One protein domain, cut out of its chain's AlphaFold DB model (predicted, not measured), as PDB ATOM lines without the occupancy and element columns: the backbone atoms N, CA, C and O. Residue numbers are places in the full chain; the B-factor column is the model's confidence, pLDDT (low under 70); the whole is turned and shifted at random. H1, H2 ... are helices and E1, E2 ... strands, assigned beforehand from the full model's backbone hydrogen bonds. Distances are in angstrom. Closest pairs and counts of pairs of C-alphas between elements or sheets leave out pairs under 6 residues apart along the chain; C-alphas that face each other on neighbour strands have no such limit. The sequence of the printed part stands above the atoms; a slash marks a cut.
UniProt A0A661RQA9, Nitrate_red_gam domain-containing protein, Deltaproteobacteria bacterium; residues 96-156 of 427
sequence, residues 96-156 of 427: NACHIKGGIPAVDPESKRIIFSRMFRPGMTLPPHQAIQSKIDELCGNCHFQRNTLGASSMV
ATOM      1  N   ASN A  96      13.340 -25.596  12.305       83.44
ATOM      2  CA  ASN A  96      12.981 -26.988  12.030       83.44
ATOM      3  C   ASN A  96      14.099 -27.806  11.354       83.44
ATOM      4  O   ASN A  96      14.117 -29.023  11.504       83.44
ATOM      5  N   ALA A  97      15.068 -27.169  10.686       87.44
ATOM      6  CA  ALA A  97      16.220 -27.866  10.117       87.44
ATOM      7  C   ALA A  97      17.164 -28.416  11.205       87.44
ATOM      8  O   ALA A  97      17.878 -29.387  10.964       87.44
ATOM      9  N   CYS A  98      17.140 -27.820  12.405       85.69
ATOM     10  CA  CYS A  98      17.926 -28.259  13.559       85.69
ATOM     11  C   CYS A  98      17.088 -29.012  14.606       85.69
ATOM     12  O   CYS A  98      17.581 -29.958  15.211       85.69
ATOM     13  N   HIS A  99      15.837 -28.601  14.839       83.19
ATOM     14  CA  HIS A  99      15.021 -29.077  15.965       83.19
ATOM     15  C   HIS A  99      14.111 -30.281  15.662       83.19
ATOM     16  O   HIS A  99      13.452 -30.776  16.578       83.19
ATOM     17  N   ILE A 100      14.086 -30.785  14.421       78.88
ATOM     18  CA  ILE A 100      13.370 -32.021  14.065       78.88
ATOM     19  C   ILE A 100      14.321 -33.219  14.165       78.88
ATOM     20  O   ILE A 100      15.297 -33.333  13.419       78.88
ATOM     21  N   LYS A 101      14.031 -34.143  15.091       74.50
ATOM     22  CA  LYS A 101      14.867 -35.329  15.323       74.50
ATOM     23  C   LYS A 101      14.915 -36.217  14.086       74.50
ATOM     24  O   LYS A 101      13.887 -36.588  13.536       74.50
ATOM     25  N   GLY A 102      16.122 -36.601  13.674       74.19
ATOM     26  CA  GLY A 102      16.314 -37.485  12.522       74.19
ATOM     27  C   GLY A 102      15.925 -36.856  11.182       74.19
ATOM     28  O   GLY A 102      16.049 -37.528  10.159       74.19
ATOM     29  N   GLY A 103      15.496 -35.590  11.183       80.25
ATOM     30  CA  GLY A 103      15.166 -34.852   9.983       80.25
ATOM     31  C   GLY A 103      16.413 -34.528   9.170       80.25
ATOM     32  O   GLY A 103      17.478 -34.232   9.714       80.25
ATOM     33  N   ILE A 104      16.284 -34.608   7.850       86.06
ATOM     34  CA  ILE A 104      17.363 -34.284   6.922       86.06
ATOM     35  C   ILE A 104      17.208 -32.812   6.503       86.06
ATOM     36  O   ILE A 104      16.155 -32.449   5.966       86.06
ATOM     37  N   PRO A 105      18.208 -31.944   6.732       91.19
ATOM     38  CA  PRO A 105      18.194 -30.588   6.198       91.19
ATOM     39  C   PRO A 105      18.393 -30.605   4.675       91.19
ATOM     40  O   PRO A 105      19.123 -31.439   4.141       91.19
ATOM     41  N   ALA A 106      17.760 -29.671   3.973       92.38
ATOM     42  CA  ALA A 106      17.945 -29.427   2.546       92.38
ATOM     43  C   ALA A 106      17.999 -27.926   2.257       92.38
ATOM     44  O   ALA A 106      17.578 -27.104   3.069       92.38
ATOM     45  N   VAL A 107      18.527 -27.569   1.089       93.38
ATOM     46  CA  VAL A 107      18.543 -26.183   0.615       93.38
ATOM     47  C   VAL A 107      17.276 -25.922  -0.184       93.38
ATOM     48  O   VAL A 107      16.997 -26.628  -1.150       93.38
ATOM     49  N   ASP A 108      16.543 -24.883   0.194       90.75
ATOM     50  CA  ASP A 108      15.440 -24.366  -0.600       90.75
ATOM     51  C   ASP A 108      15.976 -23.751  -1.912       90.75
ATOM     52  O   ASP A 108      16.839 -22.866  -1.862       90.75
ATOM     53  N   PRO A 109      15.529 -24.206  -3.096       88.00
ATOM     54  CA  PRO A 109      16.107 -23.780  -4.368       88.00
ATOM     55  C   PRO A 109      15.909 -22.290  -4.666       88.00
ATOM     56  O   PRO A 109      16.765 -21.716  -5.344       88.00
ATOM     57  N   GLU A 110      14.849 -21.667  -4.150       87.56
ATOM     58  CA  GLU A 110      14.524 -20.257  -4.383       87.56
ATOM     59  C   GLU A 110      15.239 -19.340  -3.383       87.56
ATOM     60  O   GLU A 110      16.100 -18.546  -3.764       87.56
ATOM     61  N   SER A 111      14.962 -19.494  -2.087       86.69
ATOM     62  CA  SER A 111      15.509 -18.618  -1.042       86.69
ATOM     63  C   SER A 111      16.954 -18.943  -0.652       86.69
ATOM     64  O   SER A 111      17.598 -18.170   0.062       86.69
ATOM     65  N   LYS A 112      17.467 -20.111  -1.067       92.75
ATOM     66  CA  LYS A 112      18.742 -20.696  -0.615       92.75
ATOM     67  C   LYS A 112      18.807 -20.922   0.900       92.75
ATOM     68  O   LYS A 112      19.886 -21.157   1.447       92.75
ATOM     69  N   ARG A 113      17.693 -20.863   1.628       92.19
ATOM     70  CA  ARG A 113      17.670 -21.151   3.070       92.19
ATOM     71  C   ARG A 113      17.823 -22.652   3.314       92.19
ATOM     72  O   ARG A 113      17.439 -23.462   2.478       92.19
ATOM     73  N   ILE A 114      18.400 -23.022   4.452       93.19
ATOM     74  CA  ILE A 114      18.458 -24.414   4.901       93.19
ATOM     75  C   ILE A 114      17.160 -24.692   5.651       93.19
ATOM     76  O   ILE A 114      16.912 -24.077   6.688       93.19
ATOM     77  N   ILE A 115      16.351 -25.591   5.102       90.38
ATOM     78  CA  ILE A 115      15.040 -25.984   5.613       90.38
ATOM     79  C   ILE A 115      14.993 -27.477   5.923       90.38
ATOM     80  O   ILE A 115      15.823 -28.256   5.457       90.38
ATOM     81  N   PHE A 116      14.001 -27.900   6.698       87.12
ATOM     82  CA  PHE A 116      13.706 -29.319   6.843       87.12
ATOM     83  C   PHE A 116      13.134 -29.893   5.535       87.12
ATOM     84  O   PHE A 116      12.121 -29.412   5.031       87.12
ATOM     85  N   SER A 117      13.762 -30.946   5.005       81.31
ATOM     86  CA  SER A 117      13.413 -31.550   3.707       81.31
ATOM     87  C   SER A 117      12.141 -32.404   3.701       81.31
ATOM     88  O   SER A 117      11.804 -32.973   2.667       81.31
ATOM     89  N   ARG A 118      11.454 -32.542   4.847       77.25
ATOM     90  CA  ARG A 118      10.358 -33.510   5.063       77.25
ATOM     91  C   ARG A 118      10.773 -34.979   4.917       77.25
ATOM     92  O   ARG A 118       9.919 -35.855   4.929       77.25
ATOM     93  N   MET A 119      12.075 -35.254   4.833       77.25
ATOM     94  CA  MET A 119      12.637 -36.602   4.824       77.25
ATOM     95  C   MET A 119      13.371 -36.894   6.129       77.25
ATOM     96  O   MET A 119      14.032 -36.021   6.701       77.25
ATOM     97  N   PHE A 120      13.305 -38.149   6.558       78.81
ATOM     98  CA  PHE A 120      13.996 -38.648   7.740       78.81
ATOM     99  C   PHE A 120      15.124 -39.599   7.350       78.81
ATOM    100  O   PHE A 120      15.124 -40.189   6.268       78.81
ATOM    101  N   ARG A 121      16.125 -39.725   8.224       71.75
ATOM    102  CA  ARG A 121      17.238 -40.661   8.015       71.75
ATOM    103  C   ARG A 121      16.726 -42.107   7.902       71.75
ATOM    104  O   ARG A 121      15.787 -42.468   8.610       71.75
ATOM    105  N   PRO A 122      17.376 -42.960   7.089       69.31
ATOM    106  CA  PRO A 122      17.005 -44.368   6.964       69.31
ATOM    107  C   PRO A 122      16.925 -45.067   8.327       69.31
ATOM    108  O   PRO A 122      17.828 -44.924   9.152       69.31
ATOM    109  N   GLY A 123      15.841 -45.807   8.569       61.66
ATOM    110  CA  GLY A 123      15.581 -46.479   9.849       61.66
ATOM    111  C   GLY A 123      15.010 -45.578  10.953       61.66
ATOM    112  O   GLY A 123      14.732 -46.074  12.040       61.66
ATOM    113  N   MET A 124      14.807 -44.280  10.691       61.84
ATOM    114  CA  MET A 124      14.069 -43.366  11.563       61.84
ATOM    115  C   MET A 124      12.795 -42.901  10.854       61.84
ATOM    116  O   MET A 124      12.853 -42.158   9.883       61.84
ATOM    117  N   THR A 125      11.638 -43.326  11.353       55.56
ATOM    118  CA  THR A 125      10.328 -42.751  11.021       55.56
ATOM    119  C   THR A 125       9.878 -41.970  12.245       55.56
ATOM    120  O   THR A 125       9.251 -42.515  13.149       55.56
ATOM    121  N   LEU A 126      10.318 -40.722  12.343       59.91
ATOM    122  CA  LEU A 126       9.893 -39.820  13.408       59.91
ATOM    123  C   LEU A 126       9.071 -38.743  12.730       59.91
ATOM    124  O   LEU A 126       9.570 -38.191  11.768       59.91
ATOM    125  N   PRO A 127       7.836 -38.460  13.121       65.88
ATOM    126  CA  PRO A 127       7.050 -37.494  12.360       65.88
ATOM    127  C   PRO A 127       7.416 -36.036  12.680       65.88
ATOM    128  O   PRO A 127       8.069 -35.753  13.690       65.88
ATOM    129  N   PRO A 128       7.011 -35.071  11.831       63.78
ATOM    130  CA  PRO A 128       7.452 -33.674  11.921       63.78
ATOM    131  C   PRO A 128       7.033 -32.954  13.212       63.78
ATOM    132  O   PRO A 128       7.643 -31.939  13.548       63.78
ATOM    133  N   HIS A 129       6.050 -33.480  13.950       74.94
ATOM    134  CA  HIS A 129       5.587 -32.922  15.227       74.94
ATOM    135  C   HIS A 129       6.455 -33.330  16.429       74.94
ATOM    136  O   HIS A 129       6.268 -32.804  17.521       74.94
ATOM    137  N   GLN A 130       7.459 -34.192  16.247       70.12
ATOM    138  CA  GLN A 130       8.412 -34.553  17.300       70.12
ATOM    139  C   GLN A 130       9.577 -33.550  17.378       70.12
ATOM    140  O   GLN A 130      10.742 -33.887  17.140       70.12
ATOM    141  N   ALA A 131       9.272 -32.294  17.717       65.75
ATOM    142  CA  ALA A 131      10.297 -31.324  18.092       65.75
ATOM    143  C   ALA A 131      10.995 -31.795  19.379       65.75
ATOM    144  O   ALA A 131      10.339 -32.128  20.371       65.75
ATOM    145  N   ILE A 132      12.329 -31.839  19.368       63.72
ATOM    146  CA  ILE A 132      13.116 -32.361  20.492       63.72
ATOM    147  C   ILE A 132      14.027 -31.315  21.127       63.72
ATOM    148  O   ILE A 132      14.490 -30.368  20.490       63.72
ATOM    149  N   GLN A 133      14.367 -31.570  22.389       59.31
ATOM    150  CA  GLN A 133      15.479 -30.938  23.084       59.31
ATOM    151  C   GLN A 133      16.725 -31.839  22.985       59.31
ATOM    152  O   GLN A 133      17.066 -32.554  23.925       59.31
ATOM    153  N   SER A 134      17.388 -31.867  21.825       59.16
ATOM    154  CA  SER A 134      18.692 -32.536  21.664       59.16
ATOM    155  C   SER A 134      19.839 -31.691  22.215       59.16
ATOM    156  O   SER A 134      19.761 -30.462  22.287       59.16
ATOM    157  N   LYS A 135      20.953 -32.354  22.550       64.06
ATOM    158  CA  LYS A 135      22.230 -31.670  22.777       64.06
ATOM    159  C   LYS A 135      22.685 -31.014  21.470       64.06
ATOM    160  O   LYS A 135      22.701 -31.655  20.423       64.06
ATOM    161  N   ILE A 136      23.049 -29.738  21.553       65.31
ATOM    162  CA  ILE A 136      23.374 -28.878  20.402       65.31
ATOM    163  C   ILE A 136      24.538 -29.447  19.576       65.31
ATOM    164  O   ILE A 136      24.461 -29.460  18.351       65.31
ATOM    165  N   ASP A 137      25.554 -30.010  20.233       63.84
ATOM    166  CA  ASP A 137      26.753 -30.533  19.562       63.84
ATOM    167  C   ASP A 137      26.456 -31.721  18.628       63.84
ATOM    168  O   ASP A 137      27.088 -31.870  17.582       63.84
ATOM    169  N   GLU A 138      25.460 -32.548  18.961       72.94
ATOM    170  CA  GLU A 138      25.056 -33.691  18.128       72.94
ATOM    171  C   GLU A 138      24.308 -33.243  16.862       72.94
ATOM    172  O   GLU A 138      24.339 -33.935  15.842       72.94
ATOM    173  N   LEU A 139      23.668 -32.068  16.894       82.88
ATOM    174  CA  LEU A 139      22.921 -31.519  15.761       82.88
ATOM    175  C   LEU A 139      23.820 -30.865  14.711       82.88
ATOM    176  O   LEU A 139      23.478 -30.887  13.528       82.88
ATOM    177  N   CYS A 140      24.974 -30.316  15.103       89.00
ATOM    178  CA  CYS A 140      25.899 -29.673  14.166       89.00
ATOM    179  C   CYS A 140      26.312 -30.625  13.031       89.00
ATOM    180  O   CYS A 140      26.381 -30.216  11.871       89.00
ATOM    181  N   GLY A 141      26.501 -31.915  13.336       89.06
ATOM    182  CA  GLY A 141      26.867 -32.946  12.359       89.06
ATOM    183  C   GLY A 141      25.822 -33.196  11.264       89.06
ATOM    184  O   GLY A 141      26.143 -33.810  10.250       89.06
ATOM    185  N   ASN A 142      24.590 -32.692  11.411       88.50
ATOM    186  CA  ASN A 142      23.567 -32.774  10.364       88.50
ATOM    187  C   ASN A 142      23.887 -31.879   9.160       88.50
ATOM    188  O   ASN A 142      23.398 -32.153   8.066       88.50
ATOM    189  N   CYS A 143      24.704 -30.839   9.356       92.31
ATOM    190  CA  CYS A 143      25.106 -29.896   8.312       92.31
ATOM    191  C   CYS A 143      26.629 -29.852   8.111       92.31
ATOM    192  O   CYS A 143      27.104 -29.725   6.985       92.31
ATOM    193  N   HIS A 144      27.396 -29.974   9.194       94.50
ATOM    194  CA  HIS A 144      28.853 -29.859   9.201       94.50
ATOM    195  C   HIS A 144      29.520 -31.220   8.973       94.50
ATOM    196  O   HIS A 144      30.031 -31.848   9.897       94.50
ATOM    197  N   PHE A 145      29.495 -31.684   7.724       94.31
ATOM    198  CA  PHE A 145      30.166 -32.913   7.293       94.31
ATOM    199  C   PHE A 145      30.851 -32.727   5.936       94.31
ATOM    200  O   PHE A 145      30.549 -31.787   5.191       94.31
ATOM    201  N   GLN A 146      31.811 -33.603   5.629       95.44
ATOM    202  CA  GLN A 146      32.606 -33.502   4.405       95.44
ATOM    203  C   GLN A 146      31.735 -33.580   3.155       95.44
ATOM    204  O   GLN A 146      30.825 -34.406   3.084       95.44
ATOM    205  N   ARG A 147      32.044 -32.742   2.158       92.50
ATOM    206  CA  ARG A 147      31.327 -32.697   0.870       92.50
ATOM    207  C   ARG A 147      29.810 -32.494   0.997       92.50
ATOM    208  O   ARG A 147      29.059 -32.921   0.120       92.50
ATOM    209  N   ASN A 148      29.346 -31.845   2.065       94.06
ATOM    210  CA  ASN A 148      27.934 -31.488   2.179       94.06
ATOM    211  C   ASN A 148      27.512 -30.560   1.025       94.06
ATOM    212  O   ASN A 148      28.295 -29.737   0.549       94.06
ATOM    213  N   THR A 149      26.256 -30.682   0.603       92.12
ATOM    214  CA  THR A 149      25.631 -29.857  -0.445       92.12
ATOM    215  C   THR A 149      24.815 -28.695   0.128       92.12
ATOM    216  O   THR A 149      24.137 -27.982  -0.606       92.12
ATOM    217  N   LEU A 150      24.879 -28.494   1.446       94.00
ATOM    218  CA  LEU A 150      24.078 -27.511   2.177       94.00
ATOM    219  C   LEU A 150      24.714 -26.115   2.180       94.00
ATOM    220  O   LEU A 150      24.092 -25.147   2.614       94.00
ATOM    221  N   GLY A 151      25.965 -26.017   1.724       93.75
ATOM    222  CA  GLY A 151      26.753 -24.792   1.806       93.75
ATOM    223  C   GLY A 151      27.217 -24.470   3.224       93.75
ATOM    224  O   GLY A 151      27.495 -23.312   3.528       93.75
ATOM    225  N   ALA A 152      27.304 -25.476   4.097       94.94
ATOM    226  CA  ALA A 152      27.871 -25.346   5.434       94.94
ATOM    227  C   ALA A 152      29.357 -25.730   5.419       94.94
ATOM    228  O   ALA A 152      29.783 -26.599   4.662       94.94
ATOM    229  N   SER A 153      30.173 -25.100   6.264       96.44
ATOM    230  CA  SER A 153      31.556 -25.549   6.484       96.44
ATOM    231  C   SER A 153      31.549 -27.001   6.959       96.44
ATOM    232  O   SER A 153      30.800 -27.315   7.874       96.44
ATOM    233  N   SER A 154      32.378 -27.891   6.416       96.56
ATOM    234  CA  SER A 154      32.442 -29.262   6.946       96.56
ATOM    235  C   SER A 154      33.063 -29.328   8.343       96.56
ATOM    236  O   SER A 154      32.813 -30.269   9.090       96.56
ATOM    237  N   MET A 155      33.820 -28.297   8.730       95.31
ATOM    238  CA  MET A 155      34.296 -28.098  10.096       95.31
ATOM    239  C   MET A 155      33.264 -27.323  10.916       95.31
ATOM    240  O   MET A 155      32.766 -26.286  10.460       95.31
ATOM    241  N   VAL A 156      33.024 -27.766  12.151       94.06
ATOM    242  CA  VAL A 156      32.332 -26.970  13.173       94.06
ATOM    243  C   VAL A 156      33.325 -25.945  13.717       94.06
ATOM    244  O   VAL A 156      34.211 -26.264  14.508       94.06
TER     245      VAL A 156
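AT A GLANCE: This is residues 96 to 156 of the 427 residues of the protein "Nitrate_red_gam domain-containing protein" of Deltaproteobacteria bacterium (UniProt A0A661RQA9). This domain has little regular structure: an antiparallel hairpin of two strands, E1 and E2, has the short helix H1 packed on it, and long loops and small H2 make much of the rest. The printed part has 61 residues, 21 in named elements, in the order H1, E1, E2, H2; the class is mixed. It is compact, with a radius of gyration of the C-alphas of 11.4 A, spanning 27 by 26 by 20 A.

IN THESE COORDINATES: Find C-alpha 103 at (15.166, -34.852, 9.983), where E1, residues 103 to 107, begins; E2, residues 114 to 120, is 15.2 A long. H1 is residues 96 to 99; H2, residues 136 to 140, ends at (25.899, -29.673, 14.166).

HOW THE PARTS SIT: Between E1 and E2, find N 106 and O 115 within hydrogen-bond range at 2.8 A. The closest C-alphas of H1 and E2, Ala 97 and Phe 116, are 4.4 A apart. H2's O i to N i+4 pair is within range; H1 is too short for one. E1 and H2 are apart.

THE WHOLE: The printed part has no cut. The link E2 to H2 is long. Residues 122 to 128 and 131 to 137 have pLDDT under 70.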